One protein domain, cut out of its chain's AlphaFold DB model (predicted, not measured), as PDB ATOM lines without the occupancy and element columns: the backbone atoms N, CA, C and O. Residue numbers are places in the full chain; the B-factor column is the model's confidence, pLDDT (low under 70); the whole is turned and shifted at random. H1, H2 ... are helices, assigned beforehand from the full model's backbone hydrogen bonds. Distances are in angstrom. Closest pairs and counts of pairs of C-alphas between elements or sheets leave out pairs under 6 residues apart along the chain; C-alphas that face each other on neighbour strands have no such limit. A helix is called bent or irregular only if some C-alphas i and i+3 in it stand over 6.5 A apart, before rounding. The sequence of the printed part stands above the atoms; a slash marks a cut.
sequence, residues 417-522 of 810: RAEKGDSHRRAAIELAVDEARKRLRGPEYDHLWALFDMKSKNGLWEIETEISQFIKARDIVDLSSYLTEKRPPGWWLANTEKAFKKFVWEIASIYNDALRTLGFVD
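What this domain is: This is residues 417 to 522 of the 810 residues of the protein "DNA helicase" of Archangium violaceum Cb vi76 (UniProt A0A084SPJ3). One long helix, H5, runs through the domain, and the shorter helices are set round it at crossing angles: H1 crosses its residues 506 to 515, H3 stands about perpendicular to both H1 and H5, and H4 folds back on residues 498 to 505 of H5 as a small hairpin. H2 stands off near residue 500 of H5, across its line, and residues 418 to 423 stick out. The printed part has 106 residues with five named helices, H1 to H5 in that order, and no named strand, and its class is all helix. It is compact, with a radius of gyration of the C-alphas of 13.4 A, and rounded, spanning 33 by 31 by 26 A.

Where its parts are: H1 is residues 423 to 439, 23.9 A long, beginning with C-alpha 423 at (-19.627, -41.045, -12.508). H2 is residues 443 to 455, 18.2 A long. H3 is residues 460 to 474, 20.2 A long; it is neither bent nor irregular, but only just: C-alphas 469 and 472 are 6.5 A apart. H4 is residues 479 to 484, 8.7 A. H5, residues 498 to 518, is 30.3 A long, from C-alpha 498 at (-10.866, -40.825, -42.070) to C-alpha 518 at (-27.987, -49.832, -18.704).

How they stand to each other: H5 is the hub and touches three helices. It touches H1 at a steep tilt of 57 degrees, opposite ways, closest at the C-alphas of Ala 432 and Tyr 511, 4.9 A apart. H3 and H5 only just touch, with 3 pairs of C-alphas within 8 A, the closest being Ile 467 and Ala 508 at 6.3 A; they are about perpendicular at 87 degrees. H4 and H5 are a helical hairpin, a steep tilt of 39 degrees, opposite ways; they touch, with the C-alphas of Leu 483 and Lys 498 closest at 6.8 A. H1, with residues 426 to 430 alone, touches H3, closest at the C-alphas of Ile 429 and Leu 460, 6.7 A. H2 and H5 are close but not clearly touching, with the C-alphas of Leu 448 and Phe 500 closest at 6.3 A. H1 and H2 are near each other, with 5 pairs of C-alphas within 10 A. H4 is apart from H1 and H2. Every O i to N i+4 pair is within hydrogen-bond range in H1, H4 and H5; in H2 it is 8 of 9 and in H3 8 of 11.

The domain as a whole: The two C-alphas farthest apart, those of Glu 419 and Pro 443, are 40.1 A apart. The printed part has no cut. The link from H4 to H5, residues 485 to 497, is long; the other three are tight. Mean pLDDT of the printed part is 82.4, and it is under 70 at residues 417 to 423, 455 to 458 and 489 to 490.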
ATOM      1  N   ARG A 417     -20.555 -31.221 -18.413       55.44
ATOM      2  CA  ARG A 417     -20.066 -30.115 -17.543       55.44
ATOM      3  C   ARG A 417     -20.961 -29.709 -16.357       55.44
ATOM      4  O   ARG A 417     -20.713 -28.656 -15.766       55.44
ATOM      5  N   ALA A 418     -21.933 -30.518 -15.937       53.62
ATOM      6  CA  ALA A 418     -22.492 -30.375 -14.592       53.62
ATOM      7  C   ALA A 418     -21.364 -30.462 -13.541       53.62
ATOM      8  O   ALA A 418     -20.419 -31.235 -13.701       53.62
ATOM      9  N   GLU A 419     -21.456 -29.676 -12.461       42.97
ATOM     10  CA  GLU A 419     -20.448 -29.670 -11.379       42.97
ATOM     11  C   GLU A 419     -20.285 -31.064 -10.748       42.97
ATOM     12  O   GLU A 419     -19.173 -31.477 -10.411       42.97
ATOM     13  N   LYS A 420     -21.378 -31.835 -10.724       43.12
ATOM     14  CA  LYS A 420     -21.352 -33.293 -10.638       43.12
ATOM     15  C   LYS A 420     -20.912 -33.866 -11.986       43.12
ATOM     16  O   LYS A 420     -21.753 -34.194 -12.822       43.12
ATOM     17  N   GLY A 421     -19.602 -33.999 -12.181       47.84
ATOM     18  CA  GLY A 421     -19.065 -34.823 -13.261       47.84
ATOM     19  C   GLY A 421     -19.602 -36.242 -13.096       47.84
ATOM     20  O   GLY A 421     -19.258 -36.912 -12.125       47.84
ATOM     21  N   ASP A 422     -20.505 -36.654 -13.983       59.28
ATOM     22  CA  ASP A 422     -21.310 -37.847 -13.756       59.28
ATOM     23  C   ASP A 422     -20.439 -39.107 -13.787       59.28
ATOM     24  O   ASP A 422     -19.883 -39.484 -14.824       59.28
ATOM     25  N   SER A 423     -20.329 -39.771 -12.636       63.25
ATOM     26  CA  SER A 423     -19.627 -41.045 -12.508       63.25
ATOM     27  C   SER A 423     -20.202 -42.098 -13.452       63.25
ATOM     28  O   SER A 423     -19.443 -42.924 -13.948       63.25
ATOM     29  N   HIS A 424     -21.503 -42.039 -13.762       71.38
ATOM     30  CA  HIS A 424     -22.157 -42.957 -14.695       71.38
ATOM     31  C   HIS A 424     -21.761 -42.659 -16.144       71.38
ATOM     32  O   HIS A 424     -21.394 -43.584 -16.864       71.38
ATOM     33  N   ARG A 425     -21.723 -41.381 -16.559       78.56
ATOM     34  CA  ARG A 425     -21.200 -40.969 -17.879       78.56
ATOM     35  C   ARG A 425     -19.761 -41.440 -18.061       78.56
ATOM     36  O   ARG A 425     -19.434 -42.054 -19.074       78.56
ATOM     37  N   ARG A 426     -18.904 -41.188 -17.067       77.12
ATOM     38  CA  ARG A 426     -17.498 -41.601 -17.112       77.12
ATOM     39  C   ARG A 426     -17.356 -43.124 -17.166       77.12
ATOM     40  O   ARG A 426     -16.661 -43.617 -18.049       77.12
ATOM     41  N   ALA A 427     -18.048 -43.855 -16.293       76.81
ATOM     42  CA  ALA A 427     -18.036 -45.317 -16.280       76.81
ATOM     43  C   ALA A 427     -18.576 -45.919 -17.590       76.81
ATOM     44  O   ALA A 427     -18.043 -46.914 -18.070       76.81
ATOM     45  N   ALA A 428     -19.586 -45.300 -18.212       83.06
ATOM     46  CA  ALA A 428     -20.101 -45.718 -19.512       83.06
ATOM     47  C   ALA A 428     -19.079 -45.510 -20.643       83.06
ATOM     48  O   ALA A 428     -18.977 -46.361 -21.525       83.06
ATOM     49  N   ILE A 429     -18.290 -44.428 -20.619       84.31
ATOM     50  CA  ILE A 429     -17.207 -44.203 -21.596       84.31
ATOM     51  C   ILE A 429     -16.031 -45.158 -21.346       84.31
ATOM     52  O   ILE A 429     -15.486 -45.701 -22.304       84.31
ATOM     53  N   GLU A 430     -15.670 -45.410 -20.086       84.50
ATOM     54  CA  GLU A 430     -14.656 -46.410 -19.705       84.50
ATOM     55  C   GLU A 430     -15.061 -47.807 -20.202       84.50
ATOM     56  O   GLU A 430     -14.319 -48.435 -20.959       84.50
ATOM     57  N   LEU A 431     -16.292 -48.239 -19.905       84.81
ATOM     58  CA  LEU A 431     -16.856 -49.504 -20.379       84.81
ATOM     59  C   LEU A 431     -16.940 -49.572 -21.911       84.81
ATOM     60  O   LEU A 431     -16.657 -50.623 -22.490       84.81
ATOM     61  N   ALA A 432     -17.288 -48.471 -22.584       89.62
ATOM     62  CA  ALA A 432     -17.341 -48.420 -24.042       89.62
ATOM     63  C   ALA A 432     -15.956 -48.542 -24.689       89.62
ATOM     64  O   ALA A 432     -15.821 -49.220 -25.706       89.62
ATOM     65  N   VAL A 433     -14.920 -47.939 -24.098       88.88
ATOM     66  CA  VAL A 433     -13.533 -48.071 -24.566       88.88
ATOM     67  C   VAL A 433     -12.994 -49.479 -24.312       88.88
ATOM     68  O   VAL A 433     -12.390 -50.056 -25.215       88.88
ATOM     69  N   ASP A 434     -13.261 -50.077 -23.152       88.31
ATOM     70  CA  ASP A 434     -12.876 -51.465 -22.862       88.31
ATOM     71  C   ASP A 434     -13.566 -52.463 -23.800       88.31
ATOM     72  O   ASP A 434     -12.955 -53.418 -24.287       88.31
ATOM     73  N   GLU A 435     -14.846 -52.247 -24.091       90.69
ATOM     74  CA  GLU A 435     -15.603 -53.065 -25.031       90.69
ATOM     75  C   GLU A 435     -15.148 -52.841 -26.483       90.69
ATOM     76  O   GLU A 435     -14.982 -53.806 -27.234       90.69
ATOM     77  N   ALA A 436     -14.816 -51.606 -26.865       92.00
ATOM     78  CA  ALA A 436     -14.174 -51.312 -28.142       92.00
ATOM     79  C   ALA A 436     -12.809 -52.009 -28.263       92.00
ATOM     80  O   ALA A 436     -12.541 -52.612 -29.298       92.00
ATOM     81  N   ARG A 437     -11.973 -52.027 -27.213       90.56
ATOM     82  CA  ARG A 437     -10.690 -52.766 -27.190       90.56
ATOM     83  C   ARG A 437     -10.874 -54.279 -27.349       90.56
ATOM     84  O   ARG A 437      -9.984 -54.962 -27.854       90.56
ATOM     85  N   LYS A 438     -12.030 -54.830 -26.953       90.44
ATOM     86  CA  LYS A 438     -12.370 -56.243 -27.195       90.44
ATOM     87  C   LYS A 438     -12.819 -56.510 -28.633       90.44
ATOM     88  O   LYS A 438     -12.454 -57.564 -29.153       90.44
ATOM     89  N   ARG A 439     -13.590 -55.599 -29.241       91.62
ATOM     90  CA  ARG A 439     -14.196 -55.745 -30.582       91.62
ATOM     91  C   ARG A 439     -13.261 -55.342 -31.728       91.62
ATOM     92  O   ARG A 439     -13.213 -56.023 -32.746       91.62
ATOM     93  N   LEU A 440     -12.519 -54.251 -31.560       90.81
ATOM     94  CA  LEU A 440     -11.650 -53.636 -32.565       90.81
ATOM     95  C   LEU A 440     -10.212 -54.143 -32.378       90.81
ATOM     96  O   LEU A 440      -9.401 -53.498 -31.712       90.81
ATOM     97  N   ARG A 441      -9.924 -55.334 -32.922       87.06
ATOM     98  CA  ARG A 441      -8.636 -56.043 -32.784       87.06
ATOM     99  C   ARG A 441      -7.978 -56.339 -34.128       87.06
ATOM    100  O   ARG A 441      -8.665 -56.577 -35.118       87.06
ATOM    101  N   GLY A 442      -6.652 -56.453 -34.112       88.25
ATOM    102  CA  GLY A 442      -5.836 -56.855 -35.257       88.25
ATOM    103  C   GLY A 442      -5.037 -55.684 -35.831       88.25
ATOM    104  O   GLY A 442      -5.280 -54.540 -35.446       88.25
ATOM    105  N   PRO A 443      -4.116 -55.936 -36.782       83.75
ATOM    106  CA  PRO A 443      -3.025 -55.005 -37.096       83.75
ATOM    107  C   PRO A 443      -3.463 -53.592 -37.513       83.75
ATOM    108  O   PRO A 443      -2.767 -52.620 -37.227       83.75
ATOM    109  N   GLU A 444      -4.623 -53.467 -38.167       86.00
ATOM    110  CA  GLU A 444      -5.232 -52.179 -38.522       86.00
ATOM    111  C   GLU A 444      -5.657 -51.383 -37.276       86.00
ATOM    112  O   GLU A 444      -5.333 -50.202 -37.142       86.00
ATOM    113  N   TYR A 445      -6.340 -52.034 -36.331       90.44
ATOM    114  CA  TYR A 445      -6.822 -51.405 -35.105       90.44
ATOM    115  C   TYR A 445      -5.728 -51.228 -34.055       90.44
ATOM    116  O   TYR A 445      -5.776 -50.251 -33.318       90.44
ATOM    117  N   ASP A 446      -4.718 -52.098 -34.013       87.62
ATOM    118  CA  ASP A 446      -3.586 -51.968 -33.088       87.62
ATOM    119  C   ASP A 446      -2.837 -50.639 -33.326       87.62
ATOM    120  O   ASP A 446      -2.488 -49.930 -32.379       87.62
ATOM    121  N   HIS A 447      -2.681 -50.233 -34.595       87.38
ATOM    122  CA  HIS A 447      -2.156 -48.911 -34.944       87.38
ATOM    123  C   HIS A 447      -3.099 -47.772 -34.525       87.38
ATOM    124  O   HIS A 447      -2.632 -46.747 -34.031       87.38
ATOM    125  N   LEU A 448      -4.417 -47.933 -34.686       88.56
ATOM    126  CA  LEU A 448      -5.403 -46.912 -34.308       88.56
ATOM    127  C   LEU A 448      -5.517 -46.744 -32.783       88.56
ATOM    128  O   LEU A 448      -5.643 -45.612 -32.322       88.56
ATOM    129  N   TRP A 449      -5.381 -47.821 -32.002       90.06
ATOM    130  CA  TRP A 449      -5.271 -47.778 -30.540       90.06
ATOM    131  C   TRP A 449      -3.980 -47.100 -30.087       90.06
ATOM    132  O   TRP A 449      -4.035 -46.203 -29.249       90.06
ATOM    133  N   ALA A 450      -2.835 -47.438 -30.686       84.81
ATOM    134  CA  ALA A 450      -1.582 -46.735 -30.412       84.81
ATOM    135  C   ALA A 450      -1.677 -45.242 -30.778       84.81
ATOM    136  O   ALA A 450      -1.217 -44.383 -30.028       84.81
ATOM    137  N   LEU A 451      -2.325 -44.910 -31.901       83.06
ATOM    138  CA  LEU A 451      -2.565 -43.529 -32.313       83.06
ATOM    139  C   LEU A 451      -3.538 -42.807 -31.370       83.06
ATOM    140  O   LEU A 451      -3.366 -41.612 -31.144       83.06
ATOM    141  N   PHE A 452      -4.527 -43.508 -30.810       84.12
ATOM    142  CA  PHE A 452      -5.451 -42.973 -29.814       84.12
ATOM    143  C   PHE A 452      -4.718 -42.652 -28.513       84.12
ATOM    144  O   PHE A 452      -4.717 -41.494 -28.104       84.12
ATOM    145  N   ASP A 453      -4.001 -43.624 -27.950       80.38
ATOM    146  CA  ASP A 453      -3.227 -43.465 -26.715       80.38
ATOM    147  C   ASP A 453      -2.100 -42.410 -26.874       80.38
ATOM    148  O   ASP A 453      -1.730 -41.742 -25.911       80.38
ATOM    149  N   MET A 454      -1.580 -42.192 -28.093       73.50
ATOM    150  CA  MET A 454      -0.616 -41.120 -28.399       73.50
ATOM    151  C   MET A 454      -1.241 -39.736 -28.634       73.50
ATOM    152  O   MET A 454      -0.628 -38.725 -28.281       73.50
ATOM    153  N   LYS A 455      -2.391 -39.652 -29.319       67.81
ATOM    154  CA  LYS A 455      -3.028 -38.368 -29.671       67.81
ATOM    155  C   LYS A 455      -3.900 -37.819 -28.553       67.81
ATOM    156  O   LYS A 455      -4.006 -36.598 -28.443       67.81
ATOM    157  N   SER A 456      -4.530 -38.693 -27.776       66.69
ATOM    158  CA  SER A 456      -5.486 -38.315 -26.746       66.69
ATOM    159  C   SER A 456      -4.754 -37.929 -25.460       66.69
ATOM    160  O   SER A 456      -4.421 -38.768 -24.626       66.69
ATOM    161  N   LYS A 457      -4.484 -36.631 -25.295       55.88
ATOM    162  CA  LYS A 457      -3.737 -36.089 -24.148       55.88
ATOM    163  C   LYS A 457      -4.497 -36.212 -22.827       55.88
ATOM    164  O   LYS A 457      -3.865 -36.266 -21.777       55.88
ATOM    165  N   ASN A 458      -5.828 -36.239 -22.888       58.50
ATOM    166  CA  ASN A 458      -6.722 -36.349 -21.733       58.50
ATOM    167  C   ASN A 458      -7.534 -37.664 -21.752       58.50
ATOM    168  O   ASN A 458      -8.463 -37.828 -20.958       58.50
ATOM    169  N   GLY A 459      -7.211 -38.586 -22.668       71.12
ATOM    170  CA  GLY A 459      -7.899 -39.861 -22.843       71.12
ATOM    171  C   GLY A 459      -9.408 -39.705 -23.059       71.12
ATOM    172  O   GLY A 459      -9.891 -38.992 -23.940       71.12
ATOM    173  N   LEU A 460     -10.169 -40.365 -22.190       74.75
ATOM    174  CA  LEU A 460     -11.629 -40.491 -22.232       74.75
ATOM    175  C   LEU A 460     -12.367 -39.147 -22.381       74.75
ATOM    176  O   LEU A 460     -13.402 -39.091 -23.037       74.75
ATOM    177  N   TRP A 461     -11.818 -38.054 -21.840       71.25
ATOM    178  CA  TRP A 461     -12.429 -36.721 -21.918       71.25
ATOM    179  C   TRP A 461     -12.479 -36.144 -23.346       71.25
ATOM    180  O   TRP A 461     -13.395 -35.392 -23.679       71.25
ATOM    181  N   GLU A 462     -11.528 -36.486 -24.222       79.75
ATOM    182  CA  GLU A 462     -11.554 -36.040 -25.628       79.75
ATOM    183  C   GLU A 462     -12.611 -36.805 -26.443       79.75
ATOM    184  O   GLU A 462     -13.263 -36.214 -27.309       79.75
ATOM    185  N   ILE A 463     -12.847 -38.079 -26.103       83.31
ATOM    186  CA  ILE A 463     -13.965 -38.885 -26.618       83.31
ATOM    187  C   ILE A 463     -15.302 -38.332 -26.111       83.31
ATOM    188  O   ILE A 463     -16.171 -38.029 -26.920       83.31
ATOM    189  N   GLU A 464     -15.445 -38.109 -24.801       81.44
ATOM    190  CA  GLU A 464     -16.630 -37.489 -24.182       81.44
ATOM    191  C   GLU A 464     -16.986 -36.147 -24.845       81.44
ATOM    192  O   GLU A 464     -18.153 -35.853 -25.122       81.44
ATOM    193  N   THR A 465     -15.959 -35.346 -25.138       80.75
ATOM    194  CA  THR A 465     -16.079 -34.038 -25.787       80.75
ATOM    195  C   THR A 465     -16.474 -34.149 -27.263       80.75
ATOM    196  O   THR A 465     -17.308 -33.365 -27.713       80.75
ATOM    197  N   GLU A 466     -15.943 -35.118 -28.023       86.88
ATOM    198  CA  GLU A 466     -16.414 -35.393 -29.394       86.88
ATOM    199  C   GLU A 466     -17.877 -35.861 -29.383       86.88
ATOM    200  O   GLU A 466     -18.683 -35.359 -30.164       86.88
ATOM    201  N   ILE A 467     -18.248 -36.768 -28.474       88.88
ATOM    202  CA  ILE A 467     -19.614 -37.293 -28.362       88.88
ATOM    203  C   ILE A 467     -20.595 -36.166 -28.018       88.88
ATOM    204  O   ILE A 467     -21.526 -35.923 -28.783       88.88
ATOM    205  N   SER A 468     -20.375 -35.439 -26.921       83.56
ATOM    206  CA  SER A 468     -21.342 -34.447 -26.426       83.56
ATOM    207  C   SER A 468     -21.326 -33.164 -27.271       83.56
ATOM    208  O   SER A 468     -22.337 -32.780 -27.859       83.56
ATOM    209  N   GLN A 469     -20.162 -32.515 -27.417       80.62
ATOM    210  CA  GLN A 469     -20.057 -31.188 -28.046       80.62
ATOM    211  C   GLN A 469     -19.910 -31.207 -29.579       80.62
ATOM    212  O   GLN A 469     -20.104 -30.160 -30.216       80.62
ATOM    213  N   PHE A 470     -19.557 -32.344 -30.198       85.81
ATOM    214  CA  PHE A 470     -19.503 -32.457 -31.661       85.81
ATOM    215  C   PHE A 470     -20.668 -33.252 -32.248       85.81
ATOM    216  O   PHE A 470     -21.432 -32.665 -33.013       85.81
ATOM    217  N   ILE A 471     -20.810 -34.532 -31.884       90.56
ATOM    218  CA  ILE A 471     -21.793 -35.472 -32.446       90.56
ATOM    219  C   ILE A 471     -23.215 -35.113 -31.993       90.56
ATOM    220  O   ILE A 471     -24.033 -34.695 -32.816       90.56
ATOM    221  N   LYS A 472     -23.504 -35.212 -30.688       89.62
ATOM    222  CA  LYS A 472     -24.849 -35.003 -30.126       89.62
ATOM    223  C   LYS A 472     -25.309 -33.557 -30.273       89.62
ATOM    224  O   LYS A 472     -26.397 -33.320 -30.789       89.62
ATOM    225  N   ALA A 473     -24.444 -32.579 -29.993       85.38
ATOM    226  CA  ALA A 473     -24.749 -31.156 -30.188       85.38
ATOM    227  C   ALA A 473     -25.045 -30.725 -31.647       85.38
ATOM    228  O   ALA A 473     -25.436 -29.575 -31.877       85.38
ATOM    229  N   ARG A 474     -24.845 -31.606 -32.641       86.25
ATOM    230  CA  ARG A 474     -25.210 -31.396 -34.057       86.25
ATOM    231  C   ARG A 474     -26.270 -32.376 -34.575       86.25
ATOM    232  O   ARG A 474     -26.591 -32.292 -35.754       86.25
ATOM    233  N   ASP A 475     -26.801 -33.251 -33.718       89.56
ATOM    234  CA  ASP A 475     -27.711 -34.356 -34.068       89.56
ATOM    235  C   ASP A 475     -27.164 -35.240 -35.211       89.56
ATOM    236  O   ASP A 475     -27.868 -35.612 -36.147       89.56
ATOM    237  N   ILE A 476     -25.859 -35.552 -35.164       90.69
ATOM    238  CA  ILE A 476     -25.214 -36.423 -36.156       90.69
ATOM    239  C   ILE A 476     -25.576 -37.879 -35.846       90.69
ATOM    240  O   ILE A 476     -25.005 -38.489 -34.944       90.69
ATOM    241  N   VAL A 477     -26.510 -38.431 -36.621       89.31
ATOM    242  CA  VAL A 477     -27.058 -39.785 -36.427       89.31
ATOM    243  C   VAL A 477     -26.346 -40.887 -37.221       89.31
ATOM    244  O   VAL A 477     -26.571 -42.063 -36.951       89.31
ATOM    245  N   ASP A 478     -25.489 -40.541 -38.188       93.19
ATOM    246  CA  ASP A 478     -24.832 -41.514 -39.068       93.19
ATOM    247  C   ASP A 478     -23.352 -41.206 -39.370       93.19
ATOM    248  O   ASP A 478     -22.892 -40.057 -39.360       93.19
ATOM    249  N   LEU A 479     -22.608 -42.266 -39.703       93.94
ATOM    250  CA  LEU A 479     -21.175 -42.212 -39.985       93.94
ATOM    251  C   LEU A 479     -20.826 -41.376 -41.230       93.94
ATOM    252  O   LEU A 479     -19.751 -40.776 -41.277       93.94
ATOM    253  N   SER A 480     -21.688 -41.324 -42.248       93.19
ATOM    254  CA  SER A 480     -21.407 -40.564 -43.474       93.19
ATOM    255  C   SER A 480     -21.411 -39.071 -43.165       93.19
ATOM    256  O   SER A 480     -20.412 -38.399 -43.438       93.19
ATOM    257  N   SER A 481     -22.465 -38.594 -42.494       92.75
ATOM    258  CA  SER A 481     -22.567 -37.221 -41.986       92.75
ATOM    259  C   SER A 481     -21.397 -36.879 -41.057       92.75
ATOM    260  O   SER A 481     -20.730 -35.856 -41.236       92.75
ATOM    261  N   TYR A 482     -21.060 -37.778 -40.126       94.12
ATOM    262  CA  TYR A 482     -19.924 -37.610 -39.215       94.12
ATOM    263  C   TYR A 482     -18.568 -37.467 -39.929       94.12
ATOM    264  O   TYR A 482     -17.693 -36.726 -39.464       94.12
ATOM    265  N   LEU A 483     -18.361 -38.160 -41.052       93.38
ATOM    266  CA  LEU A 483     -17.123 -38.087 -41.834       93.38
ATOM    267  C   LEU A 483     -17.052 -36.852 -42.741       93.38
ATOM    268  O   LEU A 483     -15.943 -36.378 -43.009       93.38
ATOM    269  N   THR A 484     -18.191 -36.331 -43.208       89.62
ATOM    270  CA  THR A 484     -18.250 -35.111 -44.030       89.62
ATOM    271  C   THR A 484     -18.191 -33.825 -43.210       89.62
ATOM    272  O   THR A 484     -17.669 -32.824 -43.704       89.62
ATOM    273  N   GLU A 485     -18.679 -33.841 -41.967       86.44
ATOM    274  CA  GLU A 485     -18.798 -32.629 -41.156       86.44
ATOM    275  C   GLU A 485     -17.427 -32.027 -40.800       86.44
ATOM    276  O   GLU A 485     -16.537 -32.671 -40.221       86.44
ATOM    277  N   LYS A 486     -17.243 -30.747 -41.145       83.75
ATOM    278  CA  LYS A 486     -15.998 -30.016 -40.883       83.75
ATOM    279  C   LYS A 486     -15.912 -29.649 -39.403       83.75
ATOM    280  O   LYS A 486     -16.757 -28.934 -38.876       83.75
ATOM    281  N   ARG A 487     -14.848 -30.098 -38.731       82.56
ATOM    282  CA  ARG A 487     -14.566 -29.676 -37.352       82.56
ATOM    283  C   ARG A 487     -14.073 -28.222 -37.335       82.56
ATOM    284  O   ARG A 487     -13.387 -27.816 -38.277       82.56
ATOM    285  N   PRO A 488     -14.337 -27.459 -36.259       72.06
ATOM    286  CA  PRO A 488     -13.736 -26.143 -36.063       72.06
ATOM    287  C   PRO A 488     -12.194 -26.187 -36.037       72.06
ATOM    288  O   PRO A 488     -11.615 -27.179 -35.579       72.06
ATOM    289  N   PRO A 489     -11.502 -25.104 -36.440       63.16
ATOM    290  CA  PRO A 489     -10.060 -24.972 -36.241       63.16
ATOM    291  C   PRO A 489      -9.680 -25.097 -34.759       63.16
ATOM    292  O   PRO A 489     -10.280 -24.435 -33.907       63.16
ATOM    293  N   GLY A 490      -8.679 -25.932 -34.467       68.12
ATOM    294  CA  GLY A 490      -8.220 -26.246 -33.105       68.12
ATOM    295  C   GLY A 490      -8.902 -27.454 -32.449       68.12
ATOM    296  O   GLY A 490      -8.484 -27.872 -31.375       68.12
ATOM    297  N   TRP A 491      -9.915 -28.054 -33.082       77.12
ATOM    298  CA  TRP A 491     -10.544 -29.279 -32.581       77.12
ATOM    299  C   TRP A 491      -9.623 -30.499 -32.752       77.12
ATOM    300  O   TRP A 491      -9.021 -30.669 -33.815       77.12
ATOM    301  N   TRP A 492      -9.545 -31.386 -31.754       77.25
ATOM    302  CA  TRP A 492      -8.539 -32.465 -31.708       77.25
ATOM    303  C   TRP A 492      -8.616 -33.454 -32.893       77.25
ATOM    304  O   TRP A 492      -7.597 -33.943 -33.385       77.25
ATOM    305  N   LEU A 493      -9.818 -33.674 -33.434       83.56
ATOM    306  CA  LEU A 493     -10.069 -34.499 -34.624       83.56
ATOM    307  C   LEU A 493     -10.081 -33.744 -35.965       83.56
ATOM    308  O   LEU A 493     -10.333 -34.364 -37.000       83.56
ATOM    309  N   ALA A 494      -9.811 -32.434 -36.001       77.81
ATOM    310  CA  ALA A 494      -9.946 -31.641 -37.228       77.81
ATOM    311  C   ALA A 494      -9.079 -32.171 -38.380       77.81
ATOM    312  O   ALA A 494      -9.612 -32.555 -39.426       77.81
ATOM    313  N   ASN A 495      -7.774 -32.293 -38.132       76.75
ATOM    314  CA  ASN A 495      -6.763 -32.677 -39.122       76.75
ATOM    315  C   ASN A 495      -6.422 -34.178 -39.085       76.75
ATOM    316  O   ASN A 495      -5.331 -34.576 -39.481       76.75
ATOM    317  N   THR A 496      -7.324 -35.012 -38.564       81.12
ATOM    318  CA  THR A 496      -7.078 -36.451 -38.414       81.12
ATOM    319  C   THR A 496      -7.782 -37.266 -39.507       81.12
ATOM    320  O   THR A 496      -8.847 -36.891 -40.009       81.12
ATOM    321  N   GLU A 497      -7.147 -38.372 -39.900       86.38
ATOM    322  CA  GLU A 497      -7.529 -39.234 -41.018       86.38
ATOM    323  C   GLU A 497      -8.922 -39.860 -40.879       86.38
ATOM    324  O   GLU A 497      -9.435 -40.077 -39.777       86.38
ATOM    325  N   LYS A 498      -9.529 -40.211 -42.023       89.88
ATOM    326  CA  LYS A 498     -10.866 -40.825 -42.070       89.88
ATOM    327  C   LYS A 498     -10.940 -42.150 -41.303       89.88
ATOM    328  O   LYS A 498     -11.961 -42.394 -40.671       89.88
ATOM    329  N   ALA A 499      -9.888 -42.974 -41.331       89.25
ATOM    330  CA  ALA A 499      -9.844 -44.247 -40.603       89.25
ATOM    331  C   ALA A 499      -9.968 -44.040 -39.083       89.25
ATOM    332  O   ALA A 499     -10.828 -44.631 -38.438       89.25
ATOM    333  N   PHE A 500      -9.199 -43.104 -38.525       90.06
ATOM    334  CA  PHE A 500      -9.264 -42.783 -37.100       90.06
ATOM    335  C   PHE A 500     -10.578 -42.090 -36.694       90.06
ATOM    336  O   PHE A 500     -11.077 -42.314 -35.598       90.06
ATOM    337  N   LYS A 501     -11.199 -41.306 -37.589       91.81
ATOM    338  CA  LYS A 501     -12.567 -40.806 -37.362       91.81
ATOM    339  C   LYS A 501     -13.578 -41.955 -37.286       91.81
ATOM    340  O   LYS A 501     -14.356 -41.986 -36.342       91.81
ATOM    341  N   LYS A 502     -13.539 -42.929 -38.207       93.12
ATOM    342  CA  LYS A 502     -14.379 -44.142 -38.108       93.12
ATOM    343  C   LYS A 502     -14.169 -44.863 -36.773       93.12
ATOM    344  O   LYS A 502     -15.134 -45.181 -36.102       93.12
ATOM    345  N   PHE A 503     -12.920 -45.039 -36.353       92.88
ATOM    346  CA  PHE A 503     -12.583 -45.644 -35.064       92.88
ATOM    347  C   PHE A 503     -13.214 -44.913 -33.861       92.88
ATOM    348  O   PHE A 503     -13.834 -45.557 -33.017       92.88
ATOM    349  N   VAL A 504     -13.145 -43.576 -33.808       92.31
ATOM    350  CA  VAL A 504     -13.819 -42.792 -32.754       92.31
ATOM    351  C   VAL A 504     -15.349 -42.903 -32.842       92.31
ATOM    352  O   VAL A 504     -16.014 -42.970 -31.810       92.31
ATOM    353  N   TRP A 505     -15.914 -42.978 -34.050       94.81
ATOM    354  CA  TRP A 505     -17.347 -43.216 -34.244       94.81
ATOM    355  C   TRP A 505     -17.805 -44.580 -33.708       94.81
ATOM    356  O   TRP A 505     -18.876 -44.663 -33.109       94.81
ATOM    357  N   GLU A 506     -17.004 -45.639 -33.858       94.44
ATOM    358  CA  GLU A 506     -17.344 -46.946 -33.279       94.44
ATOM    359  C   GLU A 506     -17.324 -46.910 -31.745       94.44
ATOM    360  O   GLU A 506     -18.236 -47.442 -31.113       94.44
ATOM    361  N   ILE A 507     -16.365 -46.209 -31.122       93.19
ATOM    362  CA  ILE A 507     -16.372 -45.983 -29.663       93.19
ATOM    363  C   ILE A 507     -17.641 -45.222 -29.238       93.19
ATOM    364  O   ILE A 507     -18.296 -45.607 -28.271       93.19
ATOM    365  N   ALA A 508     -18.031 -44.180 -29.980       93.62
ATOM    366  CA  ALA A 508     -19.254 -43.415 -29.717       93.62
ATOM    367  C   ALA A 508     -20.537 -44.254 -29.886       93.62
ATOM    368  O   ALA A 508     -21.493 -44.091 -29.127       93.62
ATOM    369  N   SER A 509     -20.549 -45.175 -30.851       94.00
ATOM    370  CA  SER A 509     -21.662 -46.098 -31.091       94.00
ATOM    371  C   SER A 509     -21.793 -47.109 -29.947       94.00
ATOM    372  O   SER A 509     -22.871 -47.245 -29.370       94.00
ATOM    373  N   ILE A 510     -20.678 -47.721 -29.529       93.56
ATOM    374  CA  ILE A 510     -20.621 -48.637 -28.378       93.56
ATOM    375  C   ILE A 510     -21.040 -47.924 -27.080       93.56
ATOM    376  O   ILE A 510     -21.757 -48.514 -26.276       93.56
ATOM    377  N   TYR A 511     -20.659 -46.657 -26.887       91.75
ATOM    378  CA  TYR A 511     -21.111 -45.838 -25.754       91.75
ATOM    379  C   TYR A 511     -22.635 -45.663 -25.729       91.75
ATOM    380  O   TYR A 511     -23.262 -45.917 -24.701       91.75
ATOM    381  N   ASN A 512     -23.253 -45.293 -26.853       90.31
ATOM    382  CA  ASN A 512     -24.708 -45.126 -26.914       90.31
ATOM    383  C   ASN A 512     -25.459 -46.450 -26.673       90.31
ATOM    384  O   ASN A 512     -26.492 -46.456 -26.002       90.31
ATOM    385  N   ASP A 513     -24.937 -47.578 -27.162       88.19
ATOM    386  CA  ASP A 513     -25.516 -48.900 -26.901       88.19
ATOM    387  C   ASP A 513     -25.327 -49.351 -25.442       88.19
ATOM    388  O   ASP A 513     -26.227 -49.971 -24.867       88.19
ATOM    389  N   ALA A 514     -24.204 -48.995 -24.808       85.25
ATOM    390  CA  ALA A 514     -23.984 -49.222 -23.383       85.25
ATOM    391  C   ALA A 514     -24.993 -48.442 -22.524       85.25
ATOM    392  O   ALA A 514     -25.616 -49.040 -21.647       85.25
ATOM    393  N   LEU A 515     -25.226 -47.154 -22.814       84.88
ATOM    394  CA  LEU A 515     -26.243 -46.356 -22.116       84.88
ATOM    395  C   LEU A 515     -27.634 -46.988 -22.222       84.88
ATOM    396  O   LEU A 515     -28.268 -47.240 -21.198       84.88
ATOM    397  N   ARG A 516     -28.066 -47.337 -23.443       84.12
ATOM    398  CA  ARG A 516     -29.356 -48.005 -23.693       84.12
ATOM    399  C   ARG A 516     -29.500 -49.308 -22.909       84.12
ATOM    400  O   ARG A 516     -30.549 -49.552 -22.323       84.12
ATOM    401  N   THR A 517     -28.451 -50.131 -22.887       79.00
ATOM    402  CA  THR A 517     -28.442 -51.422 -22.177       79.00
ATOM    403  C   THR A 517     -28.552 -51.245 -20.661       79.00
ATOM    404  O   THR A 517     -29.176 -52.061 -19.987       79.00
ATOM    405  N   LEU A 518     -27.963 -50.174 -20.127       76.62
ATOM    406  CA  LEU A 518     -27.987 -49.832 -18.704       76.62
ATOM    407  C   LEU A 518     -29.230 -49.019 -18.287       76.62
ATOM    408  O   LEU A 518     -29.384 -48.731 -17.105       76.62
ATOM    409  N   GLY A 519     -30.115 -48.660 -19.225       78.25
ATOM    410  CA  GLY A 519     -31.311 -47.858 -18.954       78.25
ATOM    411  C   GLY A 519     -31.056 -46.353 -18.806       78.25
ATOM    412  O   GLY A 519     -31.934 -45.642 -18.326       78.25
ATOM    413  N   PHE A 520     -29.890 -45.854 -19.225       81.81
ATOM    414  CA  PHE A 520     -29.558 -44.429 -19.197       81.81
ATOM    415  C   PHE A 520     -29.843 -43.742 -20.538       81.81
ATOM    416  O   PHE A 520     -29.696 -44.333 -21.609       81.81
ATOM    417  N   VAL A 521     -30.182 -42.454 -20.479       83.94
ATOM    418  CA  VAL A 521     -30.290 -41.563 -21.643       83.94
ATOM    419  C   VAL A 521     -29.438 -40.317 -21.434       83.94
ATOM    420  O   VAL A 521     -29.322 -39.800 -20.326       83.94
ATOM    421  N   ASP A 522     -28.810 -39.826 -22.497       85.00
ATOM    422  CA  ASP A 522     -27.935 -38.664 -22.412       85.00
ATOM    423  C   ASP A 522     -28.744 -37.356 -22.442       85.00
ATOM    424  O   ASP A 522     -29.719 -37.218 -23.186       85.00
TER     425      ASP A 522